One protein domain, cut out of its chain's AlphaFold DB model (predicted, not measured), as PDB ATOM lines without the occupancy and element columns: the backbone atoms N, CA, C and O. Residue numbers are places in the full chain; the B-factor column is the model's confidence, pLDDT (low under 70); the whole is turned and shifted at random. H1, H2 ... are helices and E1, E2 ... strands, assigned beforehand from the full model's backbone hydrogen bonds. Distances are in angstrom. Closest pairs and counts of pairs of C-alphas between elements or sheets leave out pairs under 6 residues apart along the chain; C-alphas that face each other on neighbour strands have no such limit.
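Overview. This is residues 3 to 110 of the 110 residues of an uncharacterized protein of marine sediment metagenome (UniProt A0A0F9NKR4). A four-stranded sheet, strongly twisted and curled like part of a barrel, has two helices over one face: H2 runs along it near both edge strands, E1 and E4, and H1 is slantwise to the strands, higher over the sheet. The printed part has 108 residues with two named helices and four named strands, H1 H2 E1 E2 E3 E4 along the chain; the sheet's order is E1 E2 E3 E4, all antiparallel, and the class is mixed. The whole is compact, with a radius of gyration of the C-alphas of 14.8 A, but elongated, spanning 47 by 27 by 22 A.

Arrangement. E1, residues 45 to 51, E2, residues 58 to 65, E3, residues 71 to 82, and E4, residues 105 to 109, form a meander, each strand the antiparallel neighbour of the one before in a hairpin. Within hydrogen-bond range are N 48 and O 61 of E1 and E2, N 60 and O 77 of E2 and E3, and N 80 and O 107 of E3 and E4, each 2.8 A apart. E3 bends by 65 degrees at residue 74. H2, residues 23 to 36, is on the sheet along the strands, its height over the sheet 7.5 A; its closest C-alphas to E4 are those of Leu 26 and Trp 106, 6.2 A. H1, residues 7 to 19, is on the same face at a height of 10.0 A over the sheet, which gives two layers, helices on one face of a sheet. In a helical hairpin, residues 14 to 17 of H1 alone touch residues 23 to 26 of H2 alone, the closest C-alphas being Ala 17 and Met 23, 4.6 A, at a steep tilt of 44 degrees, opposite ways. In H1 and H2 every O i to N i+4 pair is within hydrogen-bond range.

Along the chain. E3 is 30.8 A long, E2 22.6 A, E1 19.9 A, E4 13.0 A, H2 19.8 A and H1 18.2 A. H1 begins at C-alpha 7 (-7.771, -0.599, -29.175), and E4 ends at C-alpha 109 (11.523, 1.648, -37.683).

Size, cuts and confidence. The C-alphas farthest apart, Ala 68 and Ser 102, are 47.7 A apart. The printed part has no cut; the long link is E3 to E4, residues 83 to 104. Confidence is under 70 at residues 40, 85 to 90, 92, 96, 98 and 100.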
ATOM      1  N   LYS A   3       1.562  -5.232 -25.868       96.19
ATOM      2  CA  LYS A   3       0.414  -4.606 -25.209       96.19
ATOM      3  C   LYS A   3      -0.169  -3.550 -26.138       96.19
ATOM      4  O   LYS A   3       0.550  -2.661 -26.575       96.19
ATOM      5  N   ILE A   4      -1.469  -3.619 -26.395       97.69
ATOM      6  CA  ILE A   4      -2.186  -2.626 -27.201       97.69
ATOM      7  C   ILE A   4      -2.729  -1.549 -26.259       97.69
ATOM      8  O   ILE A   4      -3.471  -1.860 -25.331       97.69
ATOM      9  N   GLU A   5      -2.351  -0.290 -26.472       96.50
ATOM     10  CA  GLU A   5      -2.815   0.835 -25.648       96.50
ATOM     11  C   GLU A   5      -4.080   1.492 -26.216       96.50
ATOM     12  O   GLU A   5      -4.984   1.862 -25.468       96.50
ATOM     13  N   ASN A   6      -4.182   1.593 -27.544       95.44
ATOM     14  CA  ASN A   6      -5.327   2.194 -28.222       95.44
ATOM     15  C   ASN A   6      -6.051   1.159 -29.093       95.44
ATOM     16  O   ASN A   6      -5.758   1.009 -30.281       95.44
ATOM     17  N   GLN A   7      -7.021   0.462 -28.496       96.38
ATOM     18  CA  GLN A   7      -7.771  -0.599 -29.175       96.38
ATOM     19  C   GLN A   7      -8.543  -0.082 -30.396       96.38
ATOM     20  O   GLN A   7      -8.532  -0.720 -31.441       96.38
ATOM     21  N   LYS A   8      -9.150   1.108 -30.304       95.81
ATOM     22  CA  LYS A   8      -9.916   1.699 -31.413       95.81
ATOM     23  C   LYS A   8      -9.036   1.958 -32.638       95.81
ATOM     24  O   LYS A   8      -9.452   1.687 -33.762       95.81
ATOM     25  N   HIS A   9      -7.834   2.493 -32.425       95.56
ATOM     26  CA  HIS A   9      -6.864   2.697 -33.501       95.56
ATOM     27  C   HIS A   9      -6.399   1.360 -34.075       95.56
ATOM     28  O   HIS A   9      -6.443   1.163 -35.284       95.56
ATOM     29  N   PHE A  10      -6.048   0.409 -33.209       97.00
ATOM     30  CA  PHE A  10      -5.644  -0.935 -33.612       97.00
ATOM     31  C   PHE A  10      -6.685  -1.636 -34.491       97.00
ATOM     32  O   PHE A  10      -6.341  -2.148 -35.556       97.00
ATOM     33  N   ASP A  11      -7.958  -1.593 -34.096       96.75
ATOM     34  CA  ASP A  11      -9.055  -2.172 -34.870       96.75
ATOM     35  C   ASP A  11      -9.207  -1.474 -36.229       96.75
ATOM     36  O   ASP A  11      -9.349  -2.145 -37.249       96.75
ATOM     37  N   SER A  12      -9.082  -0.143 -36.272       95.12
ATOM     38  CA  SER A  12      -9.119   0.630 -37.522       95.12
ATOM     39  C   SER A  12      -8.001   0.227 -38.488       95.12
ATOM     40  O   SER A  12      -8.254   0.018 -39.678       95.12
ATOM     41  N   VAL A  13      -6.765   0.085 -37.999       95.44
ATOM     42  CA  VAL A  13      -5.635  -0.349 -38.835       95.44
ATOM     43  C   VAL A  13      -5.811  -1.798 -39.291       95.44
ATOM     44  O   VAL A  13      -5.534  -2.104 -40.450       95.44
ATOM     45  N   LYS A  14      -6.334  -2.689 -38.436       97.00
ATOM     46  CA  LYS A  14      -6.664  -4.065 -38.833       97.00
ATOM     47  C   LYS A  14      -7.725  -4.113 -39.927       97.00
ATOM     48  O   LYS A  14      -7.507  -4.783 -40.931       97.00
ATOM     49  N   SER A  15      -8.823  -3.373 -39.785       96.69
ATOM     50  CA  SER A  15      -9.863  -3.303 -40.820       96.69
ATOM     51  C   SER A  15      -9.317  -2.775 -42.147       96.69
ATOM     52  O   SER A  15      -9.687  -3.266 -43.212       96.69
ATOM     53  N   PHE A  16      -8.391  -1.815 -42.106       94.19
ATOM     54  CA  PHE A  16      -7.695  -1.349 -43.304       94.19
ATOM     55  C   PHE A  16      -6.757  -2.416 -43.902       94.19
ATOM     56  O   PHE A  16      -6.699  -2.604 -45.120       94.19
ATOM     57  N   ALA A  17      -6.038  -3.167 -43.069       95.06
ATOM     58  CA  ALA A  17      -5.209  -4.275 -43.535       95.06
ATOM     59  C   ALA A  17      -6.050  -5.392 -44.173       95.06
ATOM     60  O   ALA A  17      -5.639  -5.974 -45.176       95.06
ATOM     61  N   GLU A  18      -7.235  -5.674 -43.638       96.56
ATOM     62  CA  GLU A  18      -8.196  -6.614 -44.221       96.56
ATOM     63  C   GLU A  18      -8.732  -6.111 -45.566       96.56
ATOM     64  O   GLU A  18      -8.655  -6.837 -46.559       96.56
ATOM     65  N   SER A  19      -9.192  -4.856 -45.639       94.31
ATOM     66  CA  SER A  19      -9.762  -4.283 -46.869       94.31
ATOM     67  C   SER A  19      -8.753  -4.195 -48.018       94.31
ATOM     68  O   SER A  19      -9.127  -4.270 -49.188       94.31
ATOM     69  N   THR A  20      -7.465  -4.088 -47.694       91.56
ATOM     70  CA  THR A  20      -6.367  -4.053 -48.667       91.56
ATOM     71  C   THR A  20      -5.700  -5.415 -48.886       91.56
ATOM     72  O   THR A  20      -4.712  -5.489 -49.621       91.56
ATOM     73  N   GLY A  21      -6.191  -6.496 -48.266       93.88
ATOM     74  CA  GLY A  21      -5.643  -7.851 -48.420       93.88
ATOM     75  C   GLY A  21      -4.241  -8.047 -47.826       93.88
ATOM     76  O   GLY A  21      -3.506  -8.940 -48.248       93.88
ATOM     77  N   ARG A  22      -3.841  -7.209 -46.865       94.94
ATOM     78  CA  ARG A  22      -2.504  -7.179 -46.245       94.94
ATOM     79  C   ARG A  22      -2.493  -7.593 -44.775       94.94
ATOM     80  O   ARG A  22      -1.457  -7.476 -44.128       94.94
ATOM     81  N   MET A  23      -3.597  -8.130 -44.255       96.69
ATOM     82  CA  MET A  23      -3.691  -8.575 -42.859       96.69
ATOM     83  C   MET A  23      -2.550  -9.523 -42.459       96.69
ATOM     84  O   MET A  23      -1.984  -9.376 -41.381       96.69
ATOM     85  N   LYS A  24      -2.143 -10.439 -43.349       96.94
ATOM     86  CA  LYS A  24      -0.997 -11.326 -43.102       96.94
ATOM     87  C   LYS A  24       0.307 -10.546 -42.887       96.94
ATOM     88  O   LYS A  24       1.035 -10.836 -41.951       96.94
ATOM     89  N   GLN A  25       0.573  -9.542 -43.721       95.75
ATOM     90  CA  GLN A  25       1.787  -8.732 -43.622       95.75
ATOM     91  C   GLN A  25       1.787  -7.867 -42.354       95.75
ATOM     92  O   GLN A  25       2.819  -7.750 -41.703       95.75
ATOM     93  N   LEU A  26       0.634  -7.303 -41.972       97.06
ATOM     94  CA  LEU A  26       0.493  -6.612 -40.689       97.06
ATOM     95  C   LEU A  26       0.766  -7.573 -39.521       97.06
ATOM     96  O   LEU A  26       1.552  -7.246 -38.635       97.06
ATOM     97  N   GLN A  27       0.157  -8.763 -39.545       97.88
ATOM     98  CA  GLN A  27       0.328  -9.769 -38.497       97.88
ATOM     99  C   GLN A  27       1.793 -10.187 -38.347       97.88
ATOM    100  O   GLN A  27       2.297 -10.181 -37.234       97.88
ATOM    101  N   GLU A  28       2.508 -10.433 -39.446       97.75
ATOM    102  CA  GLU A  28       3.940 -10.769 -39.417       97.75
ATOM    103  C   GLU A  28       4.778  -9.706 -38.681       97.75
ATOM    104  O   GLU A  28       5.725 -10.038 -37.967       97.75
ATOM    105  N   LYS A  29       4.434  -8.420 -38.820       97.44
ATOM    106  CA  LYS A  29       5.142  -7.329 -38.131       97.44
ATOM    107  C   LYS A  29       4.739  -7.206 -36.660       97.44
ATOM    108  O   LYS A  29       5.591  -6.903 -35.828       97.44
ATOM    109  N   LEU A  30       3.474  -7.460 -36.328       97.44
ATOM    110  CA  LEU A  30       3.010  -7.524 -34.939       97.44
ATOM    111  C   LEU A  30       3.657  -8.701 -34.197       97.44
ATOM    112  O   LEU A  30       4.163  -8.513 -33.093       97.44
ATOM    113  N   ASP A  31       3.719  -9.870 -34.834       96.31
ATOM    114  CA  ASP A  31       4.369 -11.074 -34.307       96.31
ATOM    115  C   ASP A  31       5.867 -10.841 -34.105       96.31
ATOM    116  O   ASP A  31       6.435 -11.259 -33.095       96.31
ATOM    117  N   TYR A  32       6.512 -10.124 -35.031       95.44
ATOM    118  CA  TYR A  32       7.901  -9.700 -34.875       95.44
ATOM    119  C   TYR A  32       8.098  -8.835 -33.621       95.44
ATOM    120  O   TYR A  32       9.003  -9.114 -32.835       95.44
ATOM    121  N   LEU A  33       7.255  -7.819 -33.399       95.56
ATOM    122  CA  LEU A  33       7.346  -6.955 -32.214       95.56
ATOM    123  C   LEU A  33       7.057  -7.717 -30.916       95.56
ATOM    124  O   LEU A  33       7.736  -7.488 -29.912       95.56
ATOM    125  N   ASP A  34       6.077  -8.621 -30.923       94.56
ATOM    126  CA  ASP A  34       5.763  -9.457 -29.763       94.56
ATOM    127  C   ASP A  34       6.921 -10.395 -29.416       94.56
ATOM    128  O   ASP A  34       7.361 -10.436 -28.261       94.56
ATOM    129  N   THR A  35       7.469 -11.058 -30.441       93.06
ATOM    130  CA  THR A  35       8.640 -11.932 -30.329       93.06
ATOM    131  C   THR A  35       9.829 -11.150 -29.800       93.06
ATOM    132  O   THR A  35      10.411 -11.549 -28.799       93.06
ATOM    133  N   TYR A  36      10.167 -10.003 -30.397       91.12
ATOM    134  CA  TYR A  36      11.275  -9.163 -29.937       91.12
ATOM    135  C   TYR A  36      11.118  -8.788 -28.458       91.12
ATOM    136  O   TYR A  36      12.069  -8.857 -27.684       91.12
ATOM    137  N   ALA A  37       9.897  -8.453 -28.042       90.75
ATOM    138  CA  ALA A  37       9.599  -8.106 -26.664       90.75
ATOM    139  C   ALA A  37       9.603  -9.294 -25.689       90.75
ATOM    140  O   ALA A  37       9.446  -9.048 -24.499       90.75
ATOM    141  N   ASP A  38       9.709 -10.554 -26.120       85.06
ATOM    142  CA  ASP A  38       9.665 -11.729 -25.222       85.06
ATOM    143  C   ASP A  38      10.741 -12.799 -25.489       85.06
ATOM    144  O   ASP A  38      10.769 -13.812 -24.791       85.06
ATOM    145  N   HIS A  39      11.611 -12.613 -26.490       77.06
ATOM    146  CA  HIS A  39      12.460 -13.681 -27.035       77.06
ATOM    147  C   HIS A  39      13.537 -14.182 -26.064       77.06
ATOM    148  O   HIS A  39      13.719 -15.388 -25.920       77.06
ATOM    149  N   GLU A  40      14.273 -13.282 -25.405       69.69
ATOM    150  CA  GLU A  40      15.444 -13.682 -24.607       69.69
ATOM    151  C   GLU A  40      15.104 -14.030 -23.157       69.69
ATOM    152  O   GLU A  40      15.693 -14.941 -22.583       69.69
ATOM    153  N   ASN A  41      14.163 -13.308 -22.552       74.62
ATOM    154  CA  ASN A  41      13.766 -13.492 -21.162       74.62
ATOM    155  C   ASN A  41      12.288 -13.143 -21.026       74.62
ATOM    156  O   ASN A  41      11.931 -11.963 -20.982       74.62
ATOM    157  N   LYS A  42      11.433 -14.169 -20.964       81.38
ATOM    158  CA  LYS A  42       9.982 -13.977 -20.894       81.38
ATOM    159  C   LYS A  42       9.604 -13.018 -19.769       81.38
ATOM    160  O   LYS A  42       9.936 -13.248 -18.606       81.38
ATOM    161  N   GLY A  43       8.913 -11.937 -20.123       82.25
ATOM    162  CA  GLY A  43       8.471 -10.908 -19.180       82.25
ATOM    163  C   GLY A  43       9.559  -9.975 -18.628       82.25
ATOM    164  O   GLY A  43       9.274  -9.254 -17.666       82.25
ATOM    165  N   LEU A  44      10.777  -9.975 -19.187       91.88
ATOM    166  CA  LEU A  44      11.795  -8.943 -18.929       91.88
ATOM    167  C   LEU A  44      11.520  -7.675 -19.742       91.88
ATOM    168  O   LEU A  44      11.786  -6.567 -19.277       91.88
ATOM    169  N   THR A  45      11.002  -7.844 -20.953       94.00
ATOM    170  CA  THR A  45      10.718  -6.768 -21.900       94.00
ATOM    171  C   THR A  45       9.240  -6.740 -22.280       94.00
ATOM    172  O   THR A  45       8.520  -7.731 -22.170       94.00
ATOM    173  N   GLN A  46       8.762  -5.571 -22.694       95.00
ATOM    174  CA  GLN A  46       7.390  -5.359 -23.142       95.00
ATOM    175  C   GLN A  46       7.384  -4.355 -24.291       95.00
ATOM    176  O   GLN A  46       8.062  -3.337 -24.220       95.00
ATOM    177  N   CYS A  47       6.588  -4.621 -25.323       96.62
ATOM    178  CA  CYS A  47       6.297  -3.654 -26.374       96.62
ATOM    179  C   CYS A  47       4.904  -3.075 -26.125       96.62
ATOM    180  O   CYS A  47       3.933  -3.826 -26.049       96.62
ATOM    181  N   VAL A  48       4.794  -1.758 -25.986       97.06
ATOM    182  CA  VAL A  48       3.517  -1.045 -25.904       97.06
ATOM    183  C   VAL A  48       3.242  -0.413 -27.260       97.06
ATOM    184  O   VAL A  48       3.985   0.461 -27.697       97.06
ATOM    185  N   LEU A  49       2.188  -0.866 -27.930       97.44
ATOM    186  CA  LEU A  49       1.743  -0.366 -29.224       97.44
ATOM    187  C   LEU A  49       0.705   0.740 -29.013       97.44
ATOM    188  O   LEU A  49      -0.376   0.502 -28.463       97.44
ATOM    189  N   GLY A  50       1.053   1.946 -29.448       94.44
ATOM    190  CA  GLY A  50       0.288   3.171 -29.252       94.44
ATOM    191  C   GLY A  50      -0.194   3.800 -30.559       94.44
ATOM    192  O   GLY A  50      -0.071   3.236 -31.648       94.44
ATOM    193  N   TYR A  51      -0.771   4.990 -30.428       92.00
ATOM    194  CA  TYR A  51      -1.261   5.782 -31.554       92.00
ATOM    195  C   TYR A  51      -0.120   6.520 -32.263       92.00
ATOM    196  O   TYR A  51       0.684   7.184 -31.615       92.00
ATOM    197  N   ASP A  52      -0.114   6.463 -33.594       90.00
ATOM    198  CA  ASP A  52       0.681   7.352 -34.440       90.00
ATOM    199  C   ASP A  52      -0.240   8.354 -35.142       90.00
ATOM    200  O   ASP A  52      -1.376   8.027 -35.487       90.00
ATOM    201  N   PHE A  53       0.249   9.570 -35.383       85.81
ATOM    202  CA  PHE A  53      -0.521  10.581 -36.109       85.81
ATOM    203  C   PHE A  53      -0.805  10.162 -37.563       85.81
ATOM    204  O   PHE A  53      -1.796  10.607 -38.147       85.81
ATOM    205  N   ALA A  54       0.034   9.300 -38.149       87.69
ATOM    206  CA  ALA A  54      -0.222   8.685 -39.439       87.69
ATOM    207  C   ALA A  54      -1.334   7.612 -39.308       87.69
ATOM    208  O   ALA A  54      -1.163   6.635 -38.578       87.69
ATOM    209  N   PRO A  55      -2.460   7.734 -40.045       86.56
ATOM    210  CA  PRO A  55      -3.704   6.989 -39.792       86.56
ATOM    211  C   PRO A  55      -3.615   5.459 -39.756       86.56
ATOM    212  O   PRO A  55      -4.458   4.819 -39.132       86.56
ATOM    213  N   TYR A  56      -2.621   4.873 -40.424       92.62
ATOM    214  CA  TYR A  56      -2.429   3.423 -40.491       92.62
ATOM    215  C   TYR A  56      -1.102   2.952 -39.911       92.62
ATOM    216  O   TYR A  56      -0.721   1.802 -40.104       92.62
ATOM    217  N   SER A  57      -0.407   3.824 -39.193       93.81
ATOM    218  CA  SER A  57       0.837   3.509 -38.504       93.81
ATOM    219  C   SER A  57       0.597   3.343 -37.009       93.81
ATOM    220  O   SER A  57      -0.432   3.752 -36.473       93.81
ATOM    221  N   PHE A  58       1.575   2.774 -36.318       96.38
ATOM    222  CA  PHE A  58       1.622   2.750 -34.862       96.38
ATOM    223  C   PHE A  58       2.943   3.324 -34.382       96.38
ATOM    224  O   PHE A  58       3.986   2.998 -34.943       96.38
ATOM    225  N   SER A  59       2.915   4.084 -33.294       96.12
ATOM    226  CA  SER A  59       4.101   4.259 -32.465       96.12
ATOM    227  C   SER A  59       4.241   3.016 -31.594       96.12
ATOM    228  O   SER A  59       3.228   2.477 -31.139       96.12
ATOM    229  N   PHE A  60       5.454   2.594 -31.273       97.00
ATOM    230  CA  PHE A  60       5.656   1.639 -30.193       97.00
ATOM    231  C   PHE A  60       6.707   2.124 -29.205       97.00
ATOM    232  O   PHE A  60       7.647   2.839 -29.555       97.00
ATOM    233  N   LEU A  61       6.548   1.687 -27.962       96.88
ATOM    234  CA  LEU A  61       7.511   1.867 -26.895       96.88
ATOM    235  C   LEU A  61       8.003   0.500 -26.430       96.88
ATOM    236  O   LEU A  61       7.214  -0.327 -25.974       96.88
ATOM    237  N   MET A  62       9.308   0.273 -26.520       96.44
ATOM    238  CA  MET A  62       9.948  -0.884 -25.919       96.44
ATOM    239  C   MET A  62      10.359  -0.546 -24.489       96.44
ATOM    240  O   MET A  62      11.056   0.437 -24.226       96.44
ATOM    241  N   MET A  63       9.931  -1.389 -23.562       95.88
ATOM    242  CA  MET A  63      10.192  -1.265 -22.138       95.88
ATOM    243  C   MET A  63      10.992  -2.463 -21.641       95.88
ATOM    244  O   MET A  63      10.844  -3.577 -22.150       95.88
ATOM    245  N   LYS A  64      11.812  -2.245 -20.615       94.88
ATOM    246  CA  LYS A  64      12.614  -3.281 -19.958       94.88
ATOM    247  C   LYS A  64      12.512  -3.132 -18.447       94.88
ATOM    248  O   LYS A  64      12.545  -2.012 -17.948       94.88
ATOM    249  N   LYS A  65      12.395  -4.244 -17.720       94.81
ATOM    250  CA  LYS A  65      12.387  -4.200 -16.255       94.81
ATOM    251  C   LYS A  65      13.738  -3.772 -15.695       94.81
ATOM    252  O   LYS A  65      14.783  -4.233 -16.158       94.81
ATOM    253  N   ASP A  66      13.696  -2.921 -14.681       94.69
ATOM    254  CA  ASP A  66      14.842  -2.599 -13.837       94.69
ATOM    255  C   ASP A  66      15.062  -3.658 -12.734       94.69
ATOM    256  O   ASP A  66      14.407  -4.703 -12.695       94.69
ATOM    257  N   ALA A  67      16.009  -3.398 -11.826       93.94
ATOM    258  CA  ALA A  67      16.318  -4.293 -10.709       93.94
ATOM    259  C   ALA A  67      15.180  -4.422  -9.676       93.94
ATOM    260  O   ALA A  67      15.168  -5.391  -8.919       93.94
ATOM    261  N   ALA A  68      14.239  -3.473  -9.640       95.31
ATOM    262  CA  ALA A  68      13.048  -3.535  -8.795       95.31
ATOM    263  C   ALA A  68      11.899  -4.316  -9.461       95.31
ATOM    264  O   ALA A  68      10.910  -4.629  -8.804       95.31
ATOM    265  N   GLY A  69      12.045  -4.680 -10.741       93.75
ATOM    266  CA  GLY A  69      11.033  -5.400 -11.511       93.75
ATOM    267  C   GLY A  69      10.029  -4.491 -12.222       93.75
ATOM    268  O   GLY A  69       9.086  -5.008 -12.825       93.75
ATOM    269  N   GLU A  70      10.247  -3.174 -12.200       95.38
ATOM    270  CA  GLU A  70       9.375  -2.182 -12.827       95.38
ATOM    271  C   GLU A  70       9.804  -1.915 -14.268       95.38
ATOM    272  O   GLU A  70      10.994  -1.814 -14.573       95.38
ATOM    273  N   TYR A  71       8.837  -1.803 -15.178       95.19
ATOM    274  CA  TYR A  71       9.126  -1.523 -16.581       95.19
ATOM    275  C   TYR A  71       9.576  -0.069 -16.769       95.19
ATOM    276  O   TYR A  71       8.806   0.862 -16.550       95.19
ATOM    277  N   GLN A  72      10.801   0.109 -17.258       96.56
ATOM    278  CA  GLN A  72      11.381   1.395 -17.632       96.56
ATOM    279  C   GLN A  72      11.460   1.536 -19.153       96.56
ATOM    280  O   GLN A  72      11.509   0.544 -19.886       96.56
ATOM    281  N   TYR A  73      11.503   2.782 -19.627       96.06
ATOM    282  CA  TYR A  73      11.802   3.101 -21.023       96.06
ATOM    283  C   TYR A  73      13.117   2.440 -21.459       96.06
ATOM    284  O   TYR A  73      14.126   2.548 -20.762       96.06
ATOM    285  N   TRP A  74      13.116   1.799 -22.629       94.69
ATOM    286  CA  TRP A  74      14.339   1.323 -23.271       94.69
ATOM    287  C   TRP A  74      14.595   2.053 -24.591       94.69
ATOM    288  O   TRP A  74      15.646   2.673 -24.749       94.69
ATOM    289  N   PHE A  75      13.640   1.997 -25.515       96.12
ATOM    290  CA  PHE A  75      13.644   2.762 -26.763       96.12
ATOM    291  C   PHE A  75      12.222   2.846 -27.328       96.12
ATOM    292  O   PHE A  75      11.313   2.173 -26.846       96.12
ATOM    293  N   ASN A  76      12.014   3.652 -28.363       96.38
ATOM    294  CA  ASN A  76      10.749   3.748 -29.088       96.38
ATOM    295  C   ASN A  76      10.978   3.596 -30.592       96.38
ATOM    296  O   ASN A  76      12.111   3.614 -31.057       96.38
ATOM    297  N   GLY A  77       9.893   3.455 -31.338       95.31
ATOM    298  CA  GLY A  77       9.928   3.382 -32.789       95.31
ATOM    299  C   GLY A  77       8.533   3.476 -33.390       95.31
ATOM    300  O   GLY A  77       7.572   3.835 -32.706       95.31
ATOM    301  N   GLY A  78       8.421   3.147 -34.672       95.19
ATOM    302  CA  GLY A  78       7.163   3.120 -35.403       95.19
ATOM    303  C   GLY A  78       6.993   1.852 -36.230       95.19
ATOM    304  O   GLY A  78       7.924   1.391 -36.884       95.19
ATOM    305  N   LEU A  79       5.786   1.293 -36.227       96.00
ATOM    306  CA  LEU A  79       5.319   0.343 -37.232       96.00
ATOM    307  C   LEU A  79       4.577   1.153 -38.295       96.00
ATOM    308  O   LEU A  79       3.394   1.462 -38.149       96.00
ATOM    309  N   ILE A  80       5.307   1.563 -39.324       92.81
ATOM    310  CA  ILE A  80       4.887   2.611 -40.248       92.81
ATOM    311  C   ILE A  80       4.273   2.000 -41.499       92.81
ATOM    312  O   ILE A  80       4.896   1.165 -42.159       92.81
ATOM    313  N   TYR A  81       3.061   2.439 -41.836       91.50
ATOM    314  CA  TYR A  81       2.444   2.131 -43.118       91.50
ATOM    315  C   TYR A  81       2.956   3.071 -44.209       91.50
ATOM    316  O   TYR A  81       2.952   4.291 -44.049       91.50
ATOM    317  N   PHE A  82       3.316   2.501 -45.352       87.38
ATOM    318  CA  PHE A  82       3.681   3.230 -46.561       87.38
ATOM    319  C   PHE A  82       2.883   2.710 -47.757       87.38
ATOM    320  O   PHE A  82       2.486   1.544 -47.823       87.38
ATOM    321  N   SER A  83       2.664   3.587 -48.730       81.69
ATOM    322  CA  SER A  83       1.939   3.297 -49.962       81.69
ATOM    323  C   SER A  83       2.434   4.202 -51.093       81.69
ATOM    324  O   SER A  83       2.962   5.290 -50.842       81.69
ATOM    325  N   SER A  84       2.293   3.752 -52.343       71.12
ATOM    326  CA  SER A  84       2.703   4.507 -53.526       71.12
ATOM    327  C   SER A  84       1.814   5.746 -53.736       71.12
ATOM    328  O   SER A  84       0.792   5.678 -54.414       71.12
ATOM    329  N   GLY A  85       2.215   6.885 -53.166       64.12
ATOM    330  CA  GLY A  85       1.677   8.218 -53.488       64.12
ATOM    331  C   GLY A  85       0.530   8.746 -52.613       64.12
ATOM    332  O   GLY A  85       0.246   9.936 -52.674       64.12
ATOM    333  N   ASP A  86      -0.090   7.915 -51.772       67.19
ATOM    334  CA  ASP A  86      -1.231   8.269 -50.902       67.19
ATOM    335  C   ASP A  86      -1.076   7.578 -49.535       67.19
ATOM    336  O   ASP A  86      -0.571   6.457 -49.457       67.19
ATOM    337  N   SER A  87      -1.476   8.225 -48.442       67.69
ATOM    338  CA  SER A  87      -1.523   7.658 -47.085       67.69
ATOM    339  C   SER A  87      -2.546   6.525 -46.888       67.69
ATOM    340  O   SER A  87      -2.649   5.994 -45.786       67.69
ATOM    341  N   GLY A  88      -3.322   6.178 -47.916       66.06
ATOM    342  CA  GLY A  88      -4.473   5.275 -47.880       66.06
ATOM    343  C   GLY A  88      -5.774   5.953 -47.428       66.06
ATOM    344  O   GLY A  88      -6.799   5.285 -47.328       66.06
ATOM    345  N   VAL A  89      -5.737   7.259 -47.138       67.56
ATOM    346  CA  VAL A  89      -6.907   8.063 -46.720       67.56
ATOM    347  C   VAL A  89      -7.058   9.355 -47.523       67.56
ATOM    348  O   VAL A  89      -7.738  10.279 -47.081       67.56
ATOM    349  N   GLY A  90      -6.408   9.465 -48.684       64.75
ATOM    350  CA  GLY A  90      -6.457  10.688 -49.486       64.75
ATOM    351  C   GLY A  90      -5.691  11.861 -48.864       64.75
ATOM    352  O   GLY A  90      -5.953  13.013 -49.213       64.75
ATOM    353  N   LEU A  91      -4.750  11.586 -47.953       70.38
ATOM    354  CA  LEU A  91      -3.759  12.551 -47.475       70.38
ATOM    355  C   LEU A  91      -2.389  12.236 -48.100       70.38
ATOM    356  O   LEU A  91      -2.132  11.096 -48.503       70.38
ATOM    357  N   PRO A  92      -1.473  13.220 -48.174       69.12
ATOM    358  CA  PRO A  92      -0.082  12.940 -48.502       69.12
ATOM    359  C   PRO A  92       0.510  11.907 -47.538       69.12
ATOM    360  O   PRO A  92       0.173  11.886 -46.352       69.12
ATOM    361  N   GLN A  93       1.424  11.072 -48.035       73.56
ATOM    362  CA  GLN A  93       2.216  10.197 -47.174       73.56
ATOM    363  C   GLN A  93       2.950  11.028 -46.117       73.56
ATOM    364  O   GLN A  93       3.658  11.981 -46.437       73.56
ATOM    365  N   LEU A  94       2.770  10.646 -44.854       74.44
ATOM    366  CA  LEU A  94       3.414  11.286 -43.704       74.44
ATOM    367  C   LEU A  94       4.706  10.558 -43.297       74.44
ATOM    368  O   LEU A  94       5.309  10.871 -42.277       74.44
ATOM    369  N   SER A  95       5.129   9.594 -44.119       71.69
ATOM    370  CA  SER A  95       6.382   8.859 -44.004       71.69
ATOM    371  C   SER A  95       7.154   8.916 -45.324       71.69
ATOM    372  O   SER A  95       6.565   8.992 -46.405       71.69
ATOM    373  N   VAL A  96       8.486   8.893 -45.245       69.75
ATOM    374  CA  VAL A  96       9.371   8.864 -46.417       69.75
ATOM    375  C   VAL A  96      10.032   7.495 -46.489       69.75
ATOM    376  O   VAL A  96      10.734   7.091 -45.566       69.75
ATOM    377  N   ARG A  97       9.847   6.798 -47.613       72.00
ATOM    378  CA  ARG A  97      10.565   5.562 -47.939       72.00
ATOM    379  C   ARG A  97      11.606   5.859 -49.012       72.00
ATOM    380  O   ARG A  97      11.267   6.369 -50.077       72.00
ATOM    381  N   ILE A  98      12.860   5.510 -48.743       68.75
ATOM    382  CA  ILE A  98      13.950   5.578 -49.722       68.75
ATOM    383  C   ILE A  98      14.156   4.168 -50.288       68.75
ATOM    384  O   ILE A  98      14.381   3.229 -49.526       68.75
ATOM    385  N   GLY A  99      14.062   4.002 -51.611       70.75
ATOM    386  CA  GLY A  99      14.203   2.708 -52.291       70.75
ATOM    387  C   GLY A  99      12.983   2.344 -53.139       70.75
ATOM    388  O   GLY A  99      12.356   3.221 -53.722       70.75
ATOM    389  N   ASP A 100      12.653   1.053 -53.232       69.44
ATOM    390  CA  ASP A 100      11.488   0.580 -53.994       69.44
ATOM    391  C   ASP A 100      10.176   1.081 -53.361       69.44
ATOM    392  O   ASP A 100       9.765   0.614 -52.292       69.44
ATOM    393  N   THR A 101       9.537   2.043 -54.032       71.25
ATOM    394  CA  THR A 101       8.251   2.653 -53.657       71.25
ATOM    395  C   THR A 101       7.053   1.990 -54.336       71.25
ATOM    396  O   THR A 101       5.930   2.456 -54.165       71.25
ATOM    397  N   SER A 102       7.259   0.927 -55.126       71.31
ATOM    398  CA  SER A 102       6.167   0.217 -55.811       71.31
ATOM    399  C   SER A 102       5.350  -0.680 -54.874       71.31
ATOM    400  O   SER A 102       4.281  -1.166 -55.243       71.31
ATOM    401  N   LYS A 103       5.842  -0.902 -53.650       77.50
ATOM    402  CA  LYS A 103       5.203  -1.736 -52.631       77.50
ATOM    403  C   LYS A 103       4.504  -0.866 -51.592       77.50
ATOM    404  O   LYS A 103       4.997   0.201 -51.241       77.50
ATOM    405  N   SER A 104       3.403  -1.385 -51.055       86.56
ATOM    406  CA  SER A 104       2.682  -0.800 -49.919       86.56
ATOM    407  C   SER A 104       2.580  -1.815 -48.792       86.56
ATOM    408  O   SER A 104       2.307  -2.991 -49.063       86.56
ATOM    409  N   GLY A 105       2.712  -1.366 -47.551       90.12
ATOM    410  CA  GLY A 105       2.595  -2.218 -46.375       90.12
ATOM    411  C   GLY A 105       3.197  -1.587 -45.128       90.12
ATOM    412  O   GLY A 105       3.433  -0.384 -45.099       90.12
ATOM    413  N   TRP A 106       3.441  -2.411 -44.112       93.25
ATOM    414  CA  TRP A 106       4.054  -1.996 -42.852       93.25
ATOM    415  C   TRP A 106       5.522  -2.396 -42.739       93.25
ATOM    416  O   TRP A 106       5.891  -3.524 -43.079       93.25
ATOM    417  N   ASP A 107       6.333  -1.500 -42.182       92.31
ATOM    418  CA  ASP A 107       7.709  -1.774 -41.770       92.31
ATOM    419  C   ASP A 107       8.004  -1.185 -40.382       92.31
ATOM    420  O   ASP A 107       7.411  -0.192 -39.963       92.31
ATOM    421  N   VAL A 108       8.897  -1.848 -39.644       93.69
ATOM    422  CA  VAL A 108       9.331  -1.429 -38.306       93.69
ATOM    423  C   VAL A 108      10.535  -0.502 -38.443       93.69
ATOM    424  O   VAL A 108      11.514  -0.850 -39.100       93.69
ATOM    425  N   HIS A 109      10.465   0.651 -37.787       89.50
ATOM    426  CA  HIS A 109      11.523   1.648 -37.683       89.50
ATOM    427  C   HIS A 109      11.813   1.913 -36.205       89.50
ATOM    428  O   HIS A 109      10.880   2.088 -35.426       89.50
ATOM    429  N   THR A 110      13.088   1.931 -35.825       84.25
ATOM    430  CA  THR A 110      13.586   2.174 -34.459       84.25
ATOM    431  C   THR A 110      14.555   3.336 -34.465       84.25
ATOM    432  O   THR A 110      15.427   3.312 -35.367       84.25
TER     433      THR A 110